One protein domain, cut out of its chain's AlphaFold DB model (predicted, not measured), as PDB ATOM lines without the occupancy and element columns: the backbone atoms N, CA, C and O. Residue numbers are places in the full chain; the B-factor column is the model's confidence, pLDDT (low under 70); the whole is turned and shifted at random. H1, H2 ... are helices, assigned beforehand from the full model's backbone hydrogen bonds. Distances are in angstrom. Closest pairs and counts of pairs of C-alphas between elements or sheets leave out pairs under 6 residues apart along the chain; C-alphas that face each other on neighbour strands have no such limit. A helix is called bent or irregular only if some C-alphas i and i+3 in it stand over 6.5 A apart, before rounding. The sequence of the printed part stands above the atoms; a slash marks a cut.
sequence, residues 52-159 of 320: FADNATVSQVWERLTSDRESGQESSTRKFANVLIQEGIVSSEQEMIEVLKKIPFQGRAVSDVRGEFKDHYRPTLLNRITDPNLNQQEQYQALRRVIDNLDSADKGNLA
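Overview. This is residues 52 to 159 of the 320 residues of an uncharacterized protein of Cyanobacteria bacterium UBA11371 (UniProt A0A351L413). A long, kinked helix, H4, runs along much of the length of an elongated domain; H2 lies beside it at a shallow tilt, and H1 and H3 gather near its first half. Past its last residue the printed part folds back twice, through H5 and then H6, as two helical hairpins, while the link around Ser 71 loops out sideways. The printed part has 108 residues with six named helices, H1 to H6 in chain order, and no named strand; the class is all helix. The whole is compact, with a radius of gyration of the C-alphas of 14.6 A, and spans 49 by 30 by 21 A.

Arrangement. Start at H1, residues 58 to 66, and look from Thr 66 to Arg 78 in H2, residues 76 to 86: these closest C-alphas are 4.6 A apart, and the helices touch, about perpendicular at 82 degrees. H1 also touches H3, residues 93 to 100, where the C-alphas of Trp 62 and Ile 97 are closest at 6.8 A; their 71 degrees is only just about perpendicular. Next find H4, residues 110 to 129, which is irregular: C-alphas 120 and 123 are 7.1 A apart, and it has a kink of 39 degrees near residue 121. H2 touches H4 at a shallow tilt of 30 degrees, the same way, closest at the C-alphas of Thr 77 and Arg 114, 7.0 A. H4 touches H5, residues 136 to 147, with residues 128 to 129 alone; this hairpin has a shallow tilt of 26 degrees, opposite ways, and the C-alphas of Ile 129 and Ala 142 are closest at 5.0 A. H5, with residues 143 to 147 alone, touches H6, residues 152 to 159, in a second hairpin at a shallow tilt of 22 degrees, opposite ways; the C-alphas of Ile 147 and Lys 155 are closest at 4.9 A. H1 and H3 are both apart from H5 and H6. Every backbone O i to N i+4 pair is within hydrogen-bond range in H1, H2, H3, H5 and H6; in H4 13 of 16 are.

Along the chain. Find C-alpha 58 at (360.353, 324.473, 273.447); from there H1 runs 12.1 A to residue 66. H2 measures 15.4 A and H3 10.5 A. From C-alpha 110 at (367.818, 332.530, 267.380), H4 runs 28.1 A to residue 129. H5 measures 16.3 A, and H6 10.6 A, ending at C-alpha 159, (360.107, 354.580, 274.131).

Size, cuts and confidence. The C-alphas of Asn 55 and Asn 135 are the two farthest apart, at 48.8 A. The printed part has no cut. The link from H5 to H6 is tight, the others are short, and no link is long. The mean pLDDT of the printed part is 95.1, and no printed residue is under 70.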
ATOM      1  N   PHE A  52     368.354 327.417 265.886       96.94
ATOM      2  CA  PHE A  52     367.862 326.265 266.633       96.94
ATOM      3  C   PHE A  52     367.975 324.994 265.794       96.94
ATOM      4  O   PHE A  52     367.707 325.007 264.592       96.94
ATOM      5  N   ALA A  53     368.327 323.886 266.445       96.56
ATOM      6  CA  ALA A  53     368.339 322.576 265.810       96.56
ATOM      7  C   ALA A  53     366.937 322.177 265.319       96.56
ATOM      8  O   ALA A  53     365.924 322.543 265.923       96.56
ATOM      9  N   ASP A  54     366.870 321.369 264.260       96.81
ATOM     10  CA  ASP A  54     365.598 320.894 263.695       96.81
ATOM     11  C   ASP A  54     364.785 320.050 264.688       96.81
ATOM     12  O   ASP A  54     363.560 319.992 264.621       96.81
ATOM     13  N   ASN A  55     365.459 319.423 265.653       97.00
ATOM     14  CA  ASN A  55     364.853 318.645 266.730       97.00
ATOM     15  C   ASN A  55     364.765 319.407 268.066       97.00
ATOM     16  O   ASN A  55     364.542 318.775 269.100       97.00
ATOM     17  N   ALA A  56     364.961 320.732 268.073       97.62
ATOM     18  CA  ALA A  56     364.859 321.527 269.291       97.62
ATOM     19  C   ALA A  56     363.478 321.363 269.950       97.62
ATOM     20  O   ALA A  56     362.449 321.229 269.284       97.62
ATOM     21  N   THR A  57     363.457 321.392 271.277       98.12
ATOM     22  CA  THR A  57     362.234 321.407 272.090       98.12
ATOM     23  C   THR A  57     361.957 322.816 272.601       98.12
ATOM     24  O   THR A  57     362.883 323.606 272.776       98.12
ATOM     25  N   VAL A  58     360.699 323.138 272.920       98.00
ATOM     26  CA  VAL A  58     360.353 324.473 273.447       98.00
ATOM     27  C   VAL A  58     361.121 324.823 274.727       98.00
ATOM     28  O   VAL A  58     361.505 325.973 274.904       98.00
ATOM     29  N   SER A  59     361.400 323.840 275.591       97.31
ATOM     30  CA  SER A  59     362.179 324.063 276.813       97.31
ATOM     31  C   SER A  59     363.611 324.486 276.494       97.31
ATOM     32  O   SER A  59     364.096 325.444 277.084       97.31
ATOM     33  N   GLN A  60     364.250 323.843 275.510       97.56
ATOM     34  CA  GLN A  60     365.584 324.234 275.038       97.56
ATOM     35  C   GLN A  60     365.570 325.618 274.384       97.56
ATOM     36  O   GLN A  60     366.503 326.391 274.570       97.56
ATOM     37  N   VAL A  61     364.510 325.956 273.640       97.75
ATOM     38  CA  VAL A  61     364.356 327.303 273.071       97.75
ATOM     39  C   VAL A  61     364.215 328.343 274.182       97.75
ATOM     40  O   VAL A  61     364.927 329.341 274.163       97.75
ATOM     41  N   TRP A  62     363.347 328.113 275.170       97.88
ATOM     42  CA  TRP A  62     363.162 329.032 276.295       97.88
ATOM     43  C   TRP A  62     364.447 329.220 277.097       97.88
ATOM     44  O   TRP A  62     364.857 330.356 277.347       97.88
ATOM     45  N   GLU A  63     365.110 328.119 277.453       96.81
ATOM     46  CA  GLU A  63     366.396 328.136 278.143       96.81
ATOM     47  C   GLU A  63     367.413 328.941 277.340       96.81
ATOM     48  O   GLU A  63     367.964 329.907 277.855       96.81
ATOM     49  N   ARG A  64     367.576 328.648 276.047       96.12
ATOM     50  CA  ARG A  64     368.536 329.361 275.201       96.12
ATOM     51  C   ARG A  64     368.231 330.851 275.072       96.12
ATOM     52  O   ARG A  64     369.145 331.673 275.049       96.12
ATOM     53  N   LEU A  65     366.954 331.212 274.959       95.69
ATOM     54  CA  LEU A  65     366.544 332.605 274.842       95.69
ATOM     55  C   LEU A  65     366.744 333.380 276.141       95.69
ATOM     56  O   LEU A  65     366.911 334.597 276.071       95.69
ATOM     57  N   THR A  66     366.713 332.721 277.298       96.44
ATOM     58  CA  THR A  66     366.663 333.378 278.610       96.44
ATOM     59  C   THR A  66     367.867 333.116 279.511       96.44
ATOM     60  O   THR A  66     367.986 333.784 280.535       96.44
ATOM     61  N   SER A  67     368.758 332.200 279.138       92.12
ATOM     62  CA  SER A  67     370.010 331.933 279.840       92.12
ATOM     63  C   SER A  67     370.906 333.165 279.836       92.12
ATOM     64  O   SER A  67     370.932 333.923 278.858       92.12
ATOM     65  N   ASP A  68     371.696 333.330 280.891       88.44
ATOM     66  CA  ASP A  68     372.743 334.343 280.918       88.44
ATOM     67  C   ASP A  68     373.715 334.147 279.751       88.44
ATOM     68  O   ASP A  68     373.952 333.040 279.258       88.44
ATOM     69  N   ARG A  69     374.266 335.258 279.270       79.81
ATOM     70  CA  ARG A  69     375.345 335.235 278.285       79.81
ATOM     71  C   ARG A  69     376.618 334.722 278.952       79.81
ATOM     72  O   ARG A  69     376.783 334.854 280.160       79.81
ATOM     73  N   GLU A  70     377.572 334.248 278.154       75.62
ATOM     74  CA  GLU A  70     378.895 333.816 278.641       75.62
ATOM     75  C   GLU A  70     379.619 334.893 279.470       75.62
ATOM     76  O   GLU A  70     380.419 334.581 280.345       75.62
ATOM     77  N   SER A  71     379.291 336.170 279.249       73.69
ATOM     78  CA  SER A  71     379.775 337.309 280.034       73.69
ATOM     79  C   SER A  71     379.145 337.448 281.430       73.69
ATOM     80  O   SER A  71     379.418 338.433 282.116       73.69
ATOM     81  N   GLY A  72     378.262 336.531 281.840       79.88
ATOM     82  CA  GLY A  72     377.458 336.627 283.064       79.88
ATOM     83  C   GLY A  72     376.353 337.688 282.999       79.88
ATOM     84  O   GLY A  72     375.734 338.003 284.010       79.88
ATOM     85  N   GLN A  73     376.119 338.284 281.826       83.06
ATOM     86  CA  GLN A  73     375.059 339.269 281.634       83.06
ATOM     87  C   GLN A  73     373.730 338.584 281.331       83.06
ATOM     88  O   GLN A  73     373.635 337.792 280.391       83.06
ATOM     89  N   GLU A  74     372.694 338.980 282.063       89.31
ATOM     90  CA  GLU A  74     371.321 338.525 281.851       89.31
ATOM     91  C   GLU A  74     370.861 338.736 280.399       89.31
ATOM     92  O   GLU A  74     371.086 339.794 279.792       89.31
ATOM     93  N   SER A  75     370.194 337.726 279.832       93.25
ATOM     94  CA  SER A  75     369.643 337.811 278.480       93.25
ATOM     95  C   SER A  75     368.620 338.943 278.341       93.25
ATOM     96  O   SER A  75     367.765 339.169 279.197       93.25
ATOM     97  N   SER A  76     368.618 339.580 277.170       93.69
ATOM     98  CA  SER A  76     367.581 340.528 276.755       93.69
ATOM     99  C   SER A  76     366.162 339.967 276.885       93.69
ATOM    100  O   SER A  76     365.232 340.683 277.236       93.69
ATOM    101  N   THR A  77     365.977 338.680 276.575       96.00
ATOM    102  CA  THR A  77     364.655 338.042 276.640       96.00
ATOM    103  C   THR A  77     364.252 337.789 278.084       96.00
ATOM    104  O   THR A  77     363.082 337.936 278.412       96.00
ATOM    105  N   ARG A  78     365.216 337.458 278.952       96.88
ATOM    106  CA  ARG A  78     364.987 337.279 280.388       96.88
ATOM    107  C   ARG A  78     364.553 338.592 281.041       96.88
ATOM    108  O   ARG A  78     363.519 338.615 281.697       96.88
ATOM    109  N   LYS A  79     365.252 339.695 280.756       96.00
ATOM    110  CA  LYS A  79     364.845 341.047 281.183       96.00
ATOM    111  C   LYS A  79     363.425 341.389 280.753       96.00
ATOM    112  O   LYS A  79     362.607 341.810 281.565       96.00
ATOM    113  N   PHE A  80     363.120 341.155 279.478       97.00
ATOM    114  CA  PHE A  80     361.789 341.392 278.932       97.00
ATOM    115  C   PHE A  80     360.723 340.523 279.621       97.00
ATOM    116  O   PHE A  80     359.689 341.038 280.029       97.00
ATOM    117  N   ALA A  81     360.992 339.232 279.833       97.88
ATOM    118  CA  ALA A  81     360.106 338.310 280.543       97.88
ATOM    119  C   ALA A  81     359.820 338.761 281.988       97.88
ATOM    120  O   ALA A  81     358.665 338.764 282.416       97.88
ATOM    121  N   ASN A  82     360.848 339.209 282.717       97.38
ATOM    122  CA  ASN A  82     360.701 339.735 284.075       97.38
ATOM    123  C   ASN A  82     359.787 340.970 284.098       97.38
ATOM    124  O   ASN A  82     358.917 341.072 284.960       97.38
ATOM    125  N   VAL A  83     359.928 341.868 283.116       97.75
ATOM    126  CA  VAL A  83     359.049 343.038 282.955       97.75
ATOM    127  C   VAL A  83     357.598 342.628 282.685       97.75
ATOM    128  O   VAL A  83     356.689 343.207 283.275       97.75
ATOM    129  N   LEU A  84     357.353 341.614 281.846       98.12
ATOM    130  CA  LEU A  84     355.989 341.133 281.582       98.12
ATOM    131  C   LEU A  84     355.307 340.600 282.850       98.12
ATOM    132  O   LEU A  84     354.124 340.868 283.062       98.12
ATOM    133  N   ILE A  85     356.049 339.876 283.692       98.00
ATOM    134  CA  ILE A  85     355.556 339.382 284.985       98.00
ATOM    135  C   ILE A  85     355.322 340.556 285.944       98.00
ATOM    136  O   ILE A  85     354.256 340.658 286.549       98.00
ATOM    137  N   GLN A  86     356.289 341.470 286.057       97.31
ATOM    138  CA  GLN A  86     356.214 342.632 286.945       97.31
ATOM    139  C   GLN A  86     355.017 343.538 286.622       97.31
ATOM    140  O   GLN A  86     354.349 344.029 287.531       97.31
ATOM    141  N   GLU A  87     354.722 343.750 285.339       96.19
ATOM    142  CA  GLU A  87     353.577 344.552 284.900       96.19
ATOM    143  C   GLU A  87     352.245 343.784 284.923       96.19
ATOM    144  O   GLU A  87     351.203 344.362 284.604       96.19
ATOM    145  N   GLY A  88     352.258 342.501 285.307       97.06
ATOM    146  CA  GLY A  88     351.073 341.645 285.364       97.06
ATOM    147  C   GLY A  88     350.477 341.328 283.991       97.06
ATOM    148  O   GLY A  88     349.283 341.051 283.895       97.06
ATOM    149  N   ILE A  89     351.282 341.406 282.925       96.94
ATOM    150  CA  ILE A  89     350.870 341.053 281.556       96.94
ATOM    151  C   ILE A  89     350.782 339.538 281.400       96.94
ATOM    152  O   ILE A  89     349.900 339.045 280.705       96.94
ATOM    153  N   VAL A  90     351.692 338.823 282.059       97.94
ATOM    154  CA  VAL A  90     351.655 337.370 282.204       97.94
ATOM    155  C   VAL A  90     351.739 337.017 283.679       97.94
ATOM    156  O   VAL A  90     352.338 337.731 284.481       97.94
ATOM    157  N   SER A  91     351.144 335.888 284.033       97.19
ATOM    158  CA  SER A  91     351.112 335.391 285.410       97.19
ATOM    159  C   SER A  91     352.349 334.570 285.790       97.19
ATOM    160  O   SER A  91     352.651 334.412 286.971       97.19
ATOM    161  N   SER A  92     353.047 334.005 284.801       97.50
ATOM    162  CA  SER A  92     354.164 333.081 285.011       97.50
ATOM    163  C   SER A  92     355.001 332.883 283.745       97.50
ATOM    164  O   SER A  92     354.561 333.189 282.636       97.50
ATOM    165  N   GLU A  93     356.186 332.283 283.892       97.06
ATOM    166  CA  GLU A  93     356.985 331.824 282.746       97.06
ATOM    167  C   GLU A  93     356.272 330.767 281.906       97.06
ATOM    168  O   GLU A  93     356.431 330.746 280.688       97.06
ATOM    169  N   GLN A  94     355.448 329.919 282.528       97.88
ATOM    170  CA  GLN A  94     354.741 328.869 281.802       97.88
ATOM    171  C   GLN A  94     353.822 329.455 280.726       97.88
ATOM    172  O   GLN A  94     353.753 328.925 279.622       97.88
ATOM    173  N   GLU A  95     353.168 330.581 281.015       97.94
ATOM    174  CA  GLU A  95     352.324 331.289 280.051       97.94
ATOM    175  C   GLU A  95     353.123 331.767 278.827       97.94
ATOM    176  O   GLU A  95     352.680 331.605 277.688       97.94
ATOM    177  N   MET A  96     354.339 332.277 279.046       98.06
ATOM    178  CA  MET A  96     355.256 332.675 277.970       98.06
ATOM    179  C   MET A  96     355.753 331.474 277.161       98.06
ATOM    180  O   MET A  96     355.829 331.548 275.934       98.06
ATOM    181  N   ILE A  97     356.027 330.346 277.819       97.94
ATOM    182  CA  ILE A  97     356.389 329.091 277.153       97.94
ATOM    183  C   ILE A  97     355.234 328.593 276.271       97.94
ATOM    184  O   ILE A  97     355.479 328.156 275.147       97.94
ATOM    185  N   GLU A  98     353.972 328.698 276.710       97.94
ATOM    186  CA  GLU A  98     352.813 328.335 275.877       97.94
ATOM    187  C   GLU A  98     352.661 329.224 274.633       97.94
ATOM    188  O   GLU A  98     352.198 328.753 273.591       97.94
ATOM    189  N   VAL A  99     353.056 330.498 274.708       96.88
ATOM    190  CA  VAL A  99     353.149 331.365 273.523       96.88
ATOM    191  C   VAL A  99     354.293 330.916 272.621       96.88
ATOM    192  O   VAL A  99     354.089 330.762 271.418       96.88
ATOM    193  N   LEU A 100     355.464 330.624 273.187       97.06
ATOM    194  CA  LEU A 100     356.633 330.180 272.429       97.06
ATOM    195  C   LEU A 100     356.380 328.867 271.668       97.06
ATOM    196  O   LEU A 100     356.856 328.722 270.548       97.06
ATOM    197  N   LYS A 101     355.565 327.946 272.206       97.69
ATOM    198  CA  LYS A 101     355.133 326.723 271.493       97.69
ATOM    199  C   LYS A 101     354.418 327.001 270.168       97.69
ATOM    200  O   LYS A 101     354.375 326.123 269.312       97.69
ATOM    201  N   LYS A 102     353.809 328.180 270.019       97.56
ATOM    202  CA  LYS A 102     353.059 328.581 268.816       97.56
ATOM    203  C   LYS A 102     353.946 329.265 267.777       97.56
ATOM    204  O   LYS A 102     353.499 329.454 266.651       97.56
ATOM    205  N   ILE A 103     355.170 329.635 268.148       96.62
ATOM    206  CA  ILE A 103     356.150 330.262 267.265       96.62
ATOM    207  C   ILE A 103     356.974 329.145 266.613       96.62
ATOM    208  O   ILE A 103     357.590 328.356 267.330       96.62
ATOM    209  N   PRO A 104     357.033 329.044 265.274       97.19
ATOM    210  CA  PRO A 104     357.948 328.116 264.619       97.19
ATOM    211  C   PRO A 104     359.391 328.473 264.987       97.19
ATOM    212  O   PRO A 104     359.769 329.634 264.858       97.19
ATOM    213  N   PHE A 105     360.211 327.513 265.417       97.50
ATOM    214  CA  PHE A 105     361.603 327.792 265.814       97.50
ATOM    215  C   PHE A 105     362.645 326.854 265.192       97.50
ATOM    216  O   PHE A 105     363.797 327.248 265.059       97.50
ATOM    217  N   GLN A 106     362.268 325.645 264.777       97.62
ATOM    218  CA  GLN A 106     363.187 324.640 264.222       97.62
ATOM    219  C   GLN A 106     363.877 325.160 262.951       97.62
ATOM    220  O   GLN A 106     363.214 325.693 262.061       97.62
ATOM    221  N   GLY A 107     365.210 325.070 262.900       95.88
ATOM    222  CA  GLY A 107     366.031 325.545 261.780       95.88
ATOM    223  C   GLY A 107     366.089 327.073 261.612       95.88
ATOM    224  O   GLY A 107     366.793 327.570 260.725       95.88
ATOM    225  N   ARG A 108     365.373 327.842 262.446       96.62
ATOM    226  CA  ARG A 108     365.336 329.312 262.386       96.62
ATOM    227  C   ARG A 108     366.442 329.937 263.221       96.62
ATOM    228  O   ARG A 108     366.907 329.354 264.201       96.62
ATOM    229  N   ALA A 109     366.832 331.150 262.838       96.00
ATOM    230  CA  ALA A 109     367.807 331.921 263.588       96.00
ATOM    231  C   ALA A 109     367.277 332.263 264.987       96.00
ATOM    232  O   ALA A 109     366.107 332.622 265.160       96.00
ATOM    233  N   VAL A 110     368.158 332.203 265.987       94.81
ATOM    234  CA  VAL A 110     367.818 332.530 267.380       94.81
ATOM    235  C   VAL A 110     367.309 333.972 267.505       94.81
ATOM    236  O   VAL A 110     366.390 334.249 268.279       94.81
ATOM    237  N   SER A 111     367.862 334.891 266.707       92.38
ATOM    238  CA  SER A 111     367.424 336.289 266.637       92.38
ATOM    239  C   SER A 111     365.964 336.444 266.233       92.38
ATOM    240  O   SER A 111     365.269 337.260 266.837       92.38
ATOM    241  N   ASP A 112     365.507 335.654 265.265       93.38
ATOM    242  CA  ASP A 112     364.188 335.813 264.654       93.38
ATOM    243  C   ASP A 112     363.107 335.322 265.609       93.38
ATOM    244  O   ASP A 112     362.137 336.028 265.868       93.38
ATOM    245  N   VAL A 113     363.320 334.149 266.215       96.50
ATOM    246  CA  VAL A 113     362.405 333.591 267.221       96.50
ATOM    247  C   VAL A 113     362.319 334.511 268.441       96.50
ATOM    248  O   VAL A 113     361.228 334.764 268.946       96.50
ATOM    249  N   ARG A 114     363.453 335.065 268.900       96.12
ATOM    250  CA  ARG A 114     363.467 336.065 269.981       96.12
ATOM    251  C   ARG A 114     362.670 337.315 269.608       96.12
ATOM    252  O   ARG A 114     361.938 337.830 270.450       96.12
ATOM    253  N   GLY A 115     362.867 337.825 268.391       93.25
ATOM    254  CA  GLY A 115     362.156 338.994 267.878       93.25
ATOM    255  C   GLY A 115     360.651 338.757 267.880       93.25
ATOM    256  O   GLY A 115     359.924 339.489 268.541       93.25
ATOM    257  N   GLU A 116     360.211 337.663 267.262       96.06
ATOM    258  CA  GLU A 116     358.801 337.278 267.165       96.06
ATOM    259  C   GLU A 116     358.147 337.074 268.542       96.06
ATOM    260  O   GLU A 116     357.032 337.541 268.784       96.06
ATOM    261  N   PHE A 117     358.866 336.458 269.487       97.25
ATOM    262  CA  PHE A 117     358.408 336.329 270.872       97.25
ATOM    263  C   PHE A 117     358.175 337.693 271.537       97.25
ATOM    264  O   PHE A 117     357.138 337.913 272.163       97.25
ATOM    265  N   LYS A 118     359.111 338.639 271.398       96.12
ATOM    266  CA  LYS A 118     358.955 339.987 271.968       96.12
ATOM    267  C   LYS A 118     357.850 340.777 271.263       96.12
ATOM    268  O   LYS A 118     357.072 341.465 271.924       96.12
ATOM    269  N   ASP A 119     357.750 340.648 269.943       94.31
ATOM    270  CA  ASP A 119     356.736 341.301 269.111       94.31
ATOM    271  C   ASP A 119     355.313 340.860 269.482       94.31
ATOM    272  O   ASP A 119     354.378 341.657 269.373       94.31
ATOM    273  N   HIS A 120     355.142 339.632 269.988       95.75
ATOM    274  CA  HIS A 120     353.866 339.157 270.519       95.75
ATOM    275  C   HIS A 120     353.355 340.025 271.682       95.75
ATOM    276  O   HIS A 120     352.183 340.403 271.706       95.75
ATOM    277  N   TYR A 121     354.228 340.371 272.632       97.25
ATOM    278  CA  TYR A 121     353.846 341.064 273.867       97.25
ATOM    279  C   TYR A 121     354.018 342.584 273.822       97.25
ATOM    280  O   TYR A 121     353.367 343.292 274.596       97.25
ATOM    281  N   ARG A 122     354.865 343.112 272.928       95.56
ATOM    282  CA  ARG A 122     355.126 344.556 272.817       95.56
ATOM    283  C   ARG A 122     353.844 345.400 272.671       95.56
ATOM    284  O   ARG A 122     353.761 346.414 273.359       95.56
ATOM    285  N   PRO A 123     352.818 344.994 271.891       95.94
ATOM    286  CA  PRO A 123     351.536 345.701 271.829       95.94
ATOM    287  C   PRO A 123     350.841 345.817 273.199       95.94
ATOM    288  O   PRO A 123     350.378 346.886 273.587       95.94
ATOM    289  N   THR A 124     350.794 344.732 273.973       96.12
ATOM    290  CA  THR A 124     350.165 344.731 275.304       96.12
ATOM    291  C   THR A 124     350.922 345.624 276.282       96.12
ATOM    292  O   THR A 124     350.305 346.387 277.024       96.12
ATOM    293  N   LEU A 125     352.256 345.578 276.243       96.19
ATOM    294  CA  LEU A 125     353.109 346.433 277.065       96.19
ATOM    295  C   LEU A 125     352.965 347.914 276.687       96.19
ATOM    296  O   LEU A 125     352.856 348.758 277.572       96.19
ATOM    297  N   LEU A 126     352.884 348.228 275.390       97.12
ATOM    298  CA  LEU A 126     352.630 349.584 274.906       97.12
ATOM    299  C   LEU A 126     351.274 350.102 275.407       97.12
ATOM    300  O   LEU A 126     351.222 351.154 276.031       97.12
ATOM    301  N   ASN A 127     350.202 349.320 275.244       96.25
ATOM    302  CA  ASN A 127     348.870 349.671 275.750       96.25
ATOM    303  C   ASN A 127     348.852 349.941 277.258       96.25
ATOM    304  O   ASN A 127     348.105 350.799 277.721       96.25
ATOM    305  N   ARG A 128     349.668 349.210 278.025       95.81
ATOM    306  CA  ARG A 128     349.797 349.396 279.472       95.81
ATOM    307  C   ARG A 128     350.410 350.752 279.827       95.81
ATOM    308  O   ARG A 128     349.957 351.373 280.785       95.81
ATOM    309  N   ILE A 129     351.418 351.205 279.080       96.94
ATOM    310  CA  ILE A 129     352.113 352.479 279.340       96.94
ATOM    311  C   ILE A 129     351.451 353.685 278.656       96.94
ATOM    312  O   ILE A 129     351.717 354.820 279.038       96.94
ATOM    313  N   THR A 130     350.571 353.456 277.678       97.00
ATOM    314  CA  THR A 130     349.790 354.495 276.983       97.00
ATOM    315  C   THR A 130     348.292 354.401 277.280       97.00
ATOM    316  O   THR A 130     347.475 354.788 276.442       97.00
ATOM    317  N   ASP A 131     347.900 353.842 278.428       96.12
ATOM    318  CA  ASP A 131     346.486 353.694 278.785       96.12
ATOM    319  C   ASP A 131     345.805 355.079 278.776       96.12
ATOM    320  O   ASP A 131     346.271 355.988 279.470       96.12
ATOM    321  N   PRO A 132     344.724 355.284 277.998       94.50
ATOM    322  CA  PRO A 132     344.048 356.577 277.900       94.50
ATOM    323  C   PRO A 132     343.352 357.019 279.197       94.50
ATOM    324  O   PRO A 132     342.901 358.160 279.277       94.50
ATOM    325  N   ASN A 133     343.228 356.139 280.196       96.12
ATOM    326  CA  ASN A 133     342.727 356.500 281.524       96.12
ATOM    327  C   ASN A 133     343.806 357.123 282.420       96.12
ATOM    328  O   ASN A 133     343.466 357.687 283.458       96.12
ATOM    329  N   LEU A 134     345.078 357.008 282.037       95.31
ATOM    330  CA  LEU A 134     346.194 357.663 282.706       95.31
ATOM    331  C   LEU A 134     346.399 359.061 282.113       95.31
ATOM    332  O   LEU A 134     346.281 359.263 280.902       95.31
ATOM    333  N   ASN A 135     346.753 360.027 282.953       95.19
ATOM    334  CA  ASN A 135     347.234 361.318 282.471       95.19
ATOM    335  C   ASN A 135     348.676 361.201 281.923       95.19
ATOM    336  O   ASN A 135     349.348 360.190 282.115       95.19
ATOM    337  N   GLN A 136     349.181 362.241 281.253       93.81
ATOM    338  CA  GLN A 136     350.507 362.192 280.612       93.81
ATOM    339  C   GLN A 136     351.662 361.930 281.593       93.81
ATOM    340  O   GLN A 136     352.589 361.197 281.252       93.81
ATOM    341  N   GLN A 137     351.605 362.479 282.812       95.25
ATOM    342  CA  GLN A 137     352.627 362.217 283.831       95.25
ATOM    343  C   GLN A 137     352.586 360.747 284.263       95.25
ATOM    344  O   GLN A 137     353.620 360.088 284.320       95.25
ATOM    345  N   GLU A 138     351.394 360.198 284.502       97.12
ATOM    346  CA  GLU A 138     351.205 358.784 284.850       97.12
ATOM    347  C   GLU A 138     351.661 357.843 283.725       97.12
ATOM    348  O   GLU A 138     352.308 356.830 283.998       97.12
ATOM    349  N   GLN A 139     351.393 358.192 282.463       97.38
ATOM    350  CA  GLN A 139     351.882 357.458 281.290       97.38
ATOM    351  C   GLN A 139     353.411 357.491 281.205       97.38
ATOM    352  O   GLN A 139     354.040 356.464 280.952       97.38
ATOM    353  N   TYR A 140     354.033 358.643 281.470       97.69
ATOM    354  CA  TYR A 140     355.490 358.746 281.530       97.69
ATOM    355  C   TYR A 140     356.079 357.922 282.686       97.69
ATOM    356  O   TYR A 140     357.064 357.208 282.495       97.69
ATOM    357  N   GLN A 141     355.462 357.936 283.872       96.75
ATOM    358  CA  GLN A 141     355.894 357.079 284.984       96.75
ATOM    359  C   GLN A 141     355.752 355.590 284.651       96.75
ATOM    360  O   GLN A 141     356.626 354.791 284.995       96.75
ATOM    361  N   ALA A 142     354.677 355.204 283.959       97.25
ATOM    362  CA  ALA A 142     354.494 353.840 283.483       97.25
ATOM    363  C   ALA A 142     355.580 353.449 282.470       97.25
ATOM    364  O   ALA A 142     356.177 352.383 282.620       97.25
ATOM    365  N   LEU A 143     355.906 354.327 281.510       97.56
ATOM    366  CA  LEU A 143     357.042 354.136 280.606       97.56
ATOM    367  C   LEU A 143     358.327 353.892 281.404       97.56
ATOM    368  O   LEU A 143     358.983 352.878 281.183       97.56
ATOM    369  N   ARG A 144     358.677 354.789 282.337       96.62
ATOM    370  CA  ARG A 144     359.918 354.712 283.127       96.62
ATOM    371  C   ARG A 144     360.041 353.408 283.901       96.62
ATOM    372  O   ARG A 144     361.067 352.739 283.792       96.62
ATOM    373  N   ARG A 145     358.978 353.015 284.607       95.94
ATOM    374  CA  ARG A 145     358.925 351.759 285.369       95.94
ATOM    375  C   ARG A 145     359.220 350.538 284.496       95.94
ATOM    376  O   ARG A 145     359.897 349.619 284.948       95.94
ATOM    377  N   VAL A 146     358.738 350.549 283.254       96.62
ATOM    378  CA  VAL A 146     358.935 349.460 282.295       96.62
ATOM    379  C   VAL A 146     360.336 349.486 281.689       96.62
ATOM    380  O   VAL A 146     361.046 348.484 281.735       96.62
ATOM    381  N   ILE A 147     360.754 350.616 281.114       95.69
ATOM    382  CA  ILE A 147     361.979 350.656 280.307       95.69
ATOM    383  C   ILE A 147     363.253 350.565 281.138       95.69
ATOM    384  O   ILE A 147     364.271 350.118 280.614       95.69
ATOM    385  N   ASP A 148     363.236 350.965 282.411       93.81
ATOM    386  CA  ASP A 148     364.447 350.985 283.240       93.81
ATOM    387  C   ASP A 148     365.020 349.580 283.508       93.81
ATOM    388  O   ASP A 148     366.225 349.457 283.717       93.81
ATOM    389  N   ASN A 149     364.205 348.530 283.359       92.94
ATOM    390  CA  ASN A 149     364.616 347.129 283.500       92.94
ATOM    391  C   ASN A 149     364.879 346.414 282.161       92.94
ATOM    392  O   ASN A 149     365.266 345.245 282.146       92.94
ATOM    393  N   LEU A 150     364.682 347.096 281.032       94.25
ATOM    394  CA  LEU A 150     364.914 346.541 279.702       94.25
ATOM    395  C   LEU A 150     366.368 346.721 279.252       94.25
ATOM    396  O   LEU A 150     367.117 347.555 279.769       94.25
ATOM    397  N   ASP A 151     366.780 345.931 278.260       91.38
ATOM    398  CA  ASP A 151     368.034 346.203 277.562       91.38
ATOM    399  C   ASP A 151     367.932 347.484 276.711       91.38
ATOM    400  O   ASP A 151     366.854 348.046 276.516       91.38
ATOM    401  N   SER A 152     369.070 347.964 276.201       88.56
ATOM    402  CA  SER A 152     369.108 349.224 275.449       88.56
ATOM    403  C   SER A 152     368.232 349.209 274.192       88.56
ATOM    404  O   SER A 152     367.690 350.251 273.826       88.56
ATOM    405  N   ALA A 153     368.107 348.062 273.519       88.31
ATOM    406  CA  ALA A 153     367.372 347.958 272.263       88.31
ATOM    407  C   ALA A 153     365.857 347.958 272.511       88.31
ATOM    408  O   ALA A 153     365.124 348.717 271.878       88.31
ATOM    409  N   ASP A 154     365.383 347.161 273.468       93.50
ATOM    410  CA  ASP A 154     363.975 347.108 273.858       93.50
ATOM    411  C   ASP A 154     363.525 348.435 274.490       93.50
ATOM    412  O   ASP A 154     362.438 348.923 274.176       93.50
ATOM    413  N   LYS A 155     364.378 349.056 275.322       93.94
ATOM    414  CA  LYS A 155     364.166 350.401 275.882       93.94
ATOM    415  C   LYS A 155     363.947 351.434 274.776       93.94
ATOM    416  O   LYS A 155     362.971 352.179 274.832       93.94
ATOM    417  N   GLY A 156     364.832 351.463 273.776       92.44
ATOM    418  CA  GLY A 156     364.725 352.367 272.629       92.44
ATOM    419  C   GLY A 156     363.429 352.152 271.848       92.44
ATOM    420  O   GLY A 156     362.640 353.083 271.712       92.44
ATOM    421  N   ASN A 157     363.170 350.909 271.433       92.69
ATOM    422  CA  ASN A 157     361.987 350.544 270.649       92.69
ATOM    423  C   ASN A 157     360.666 350.890 271.355       92.69
ATOM    424  O   ASN A 157     359.728 351.363 270.712       92.69
ATOM    425  N   LEU A 158     360.565 350.631 272.664       95.69
ATOM    426  CA  LEU A 158     359.335 350.891 273.411       95.69
ATOM    427  C   LEU A 158     359.123 352.386 273.671       95.69
ATOM    428  O   LEU A 158     357.993 352.860 273.586       95.69
ATOM    429  N   ALA A 159     360.190 353.135 273.951       96.25
ATOM    430  CA  ALA A 159     360.107 354.580 274.131       96.25
ATOM    431  C   ALA A 159     359.792 355.323 272.819       96.25
ATOM    432  O   ALA A 159     359.014 356.274 272.846       96.25
TER     433      ALA A 159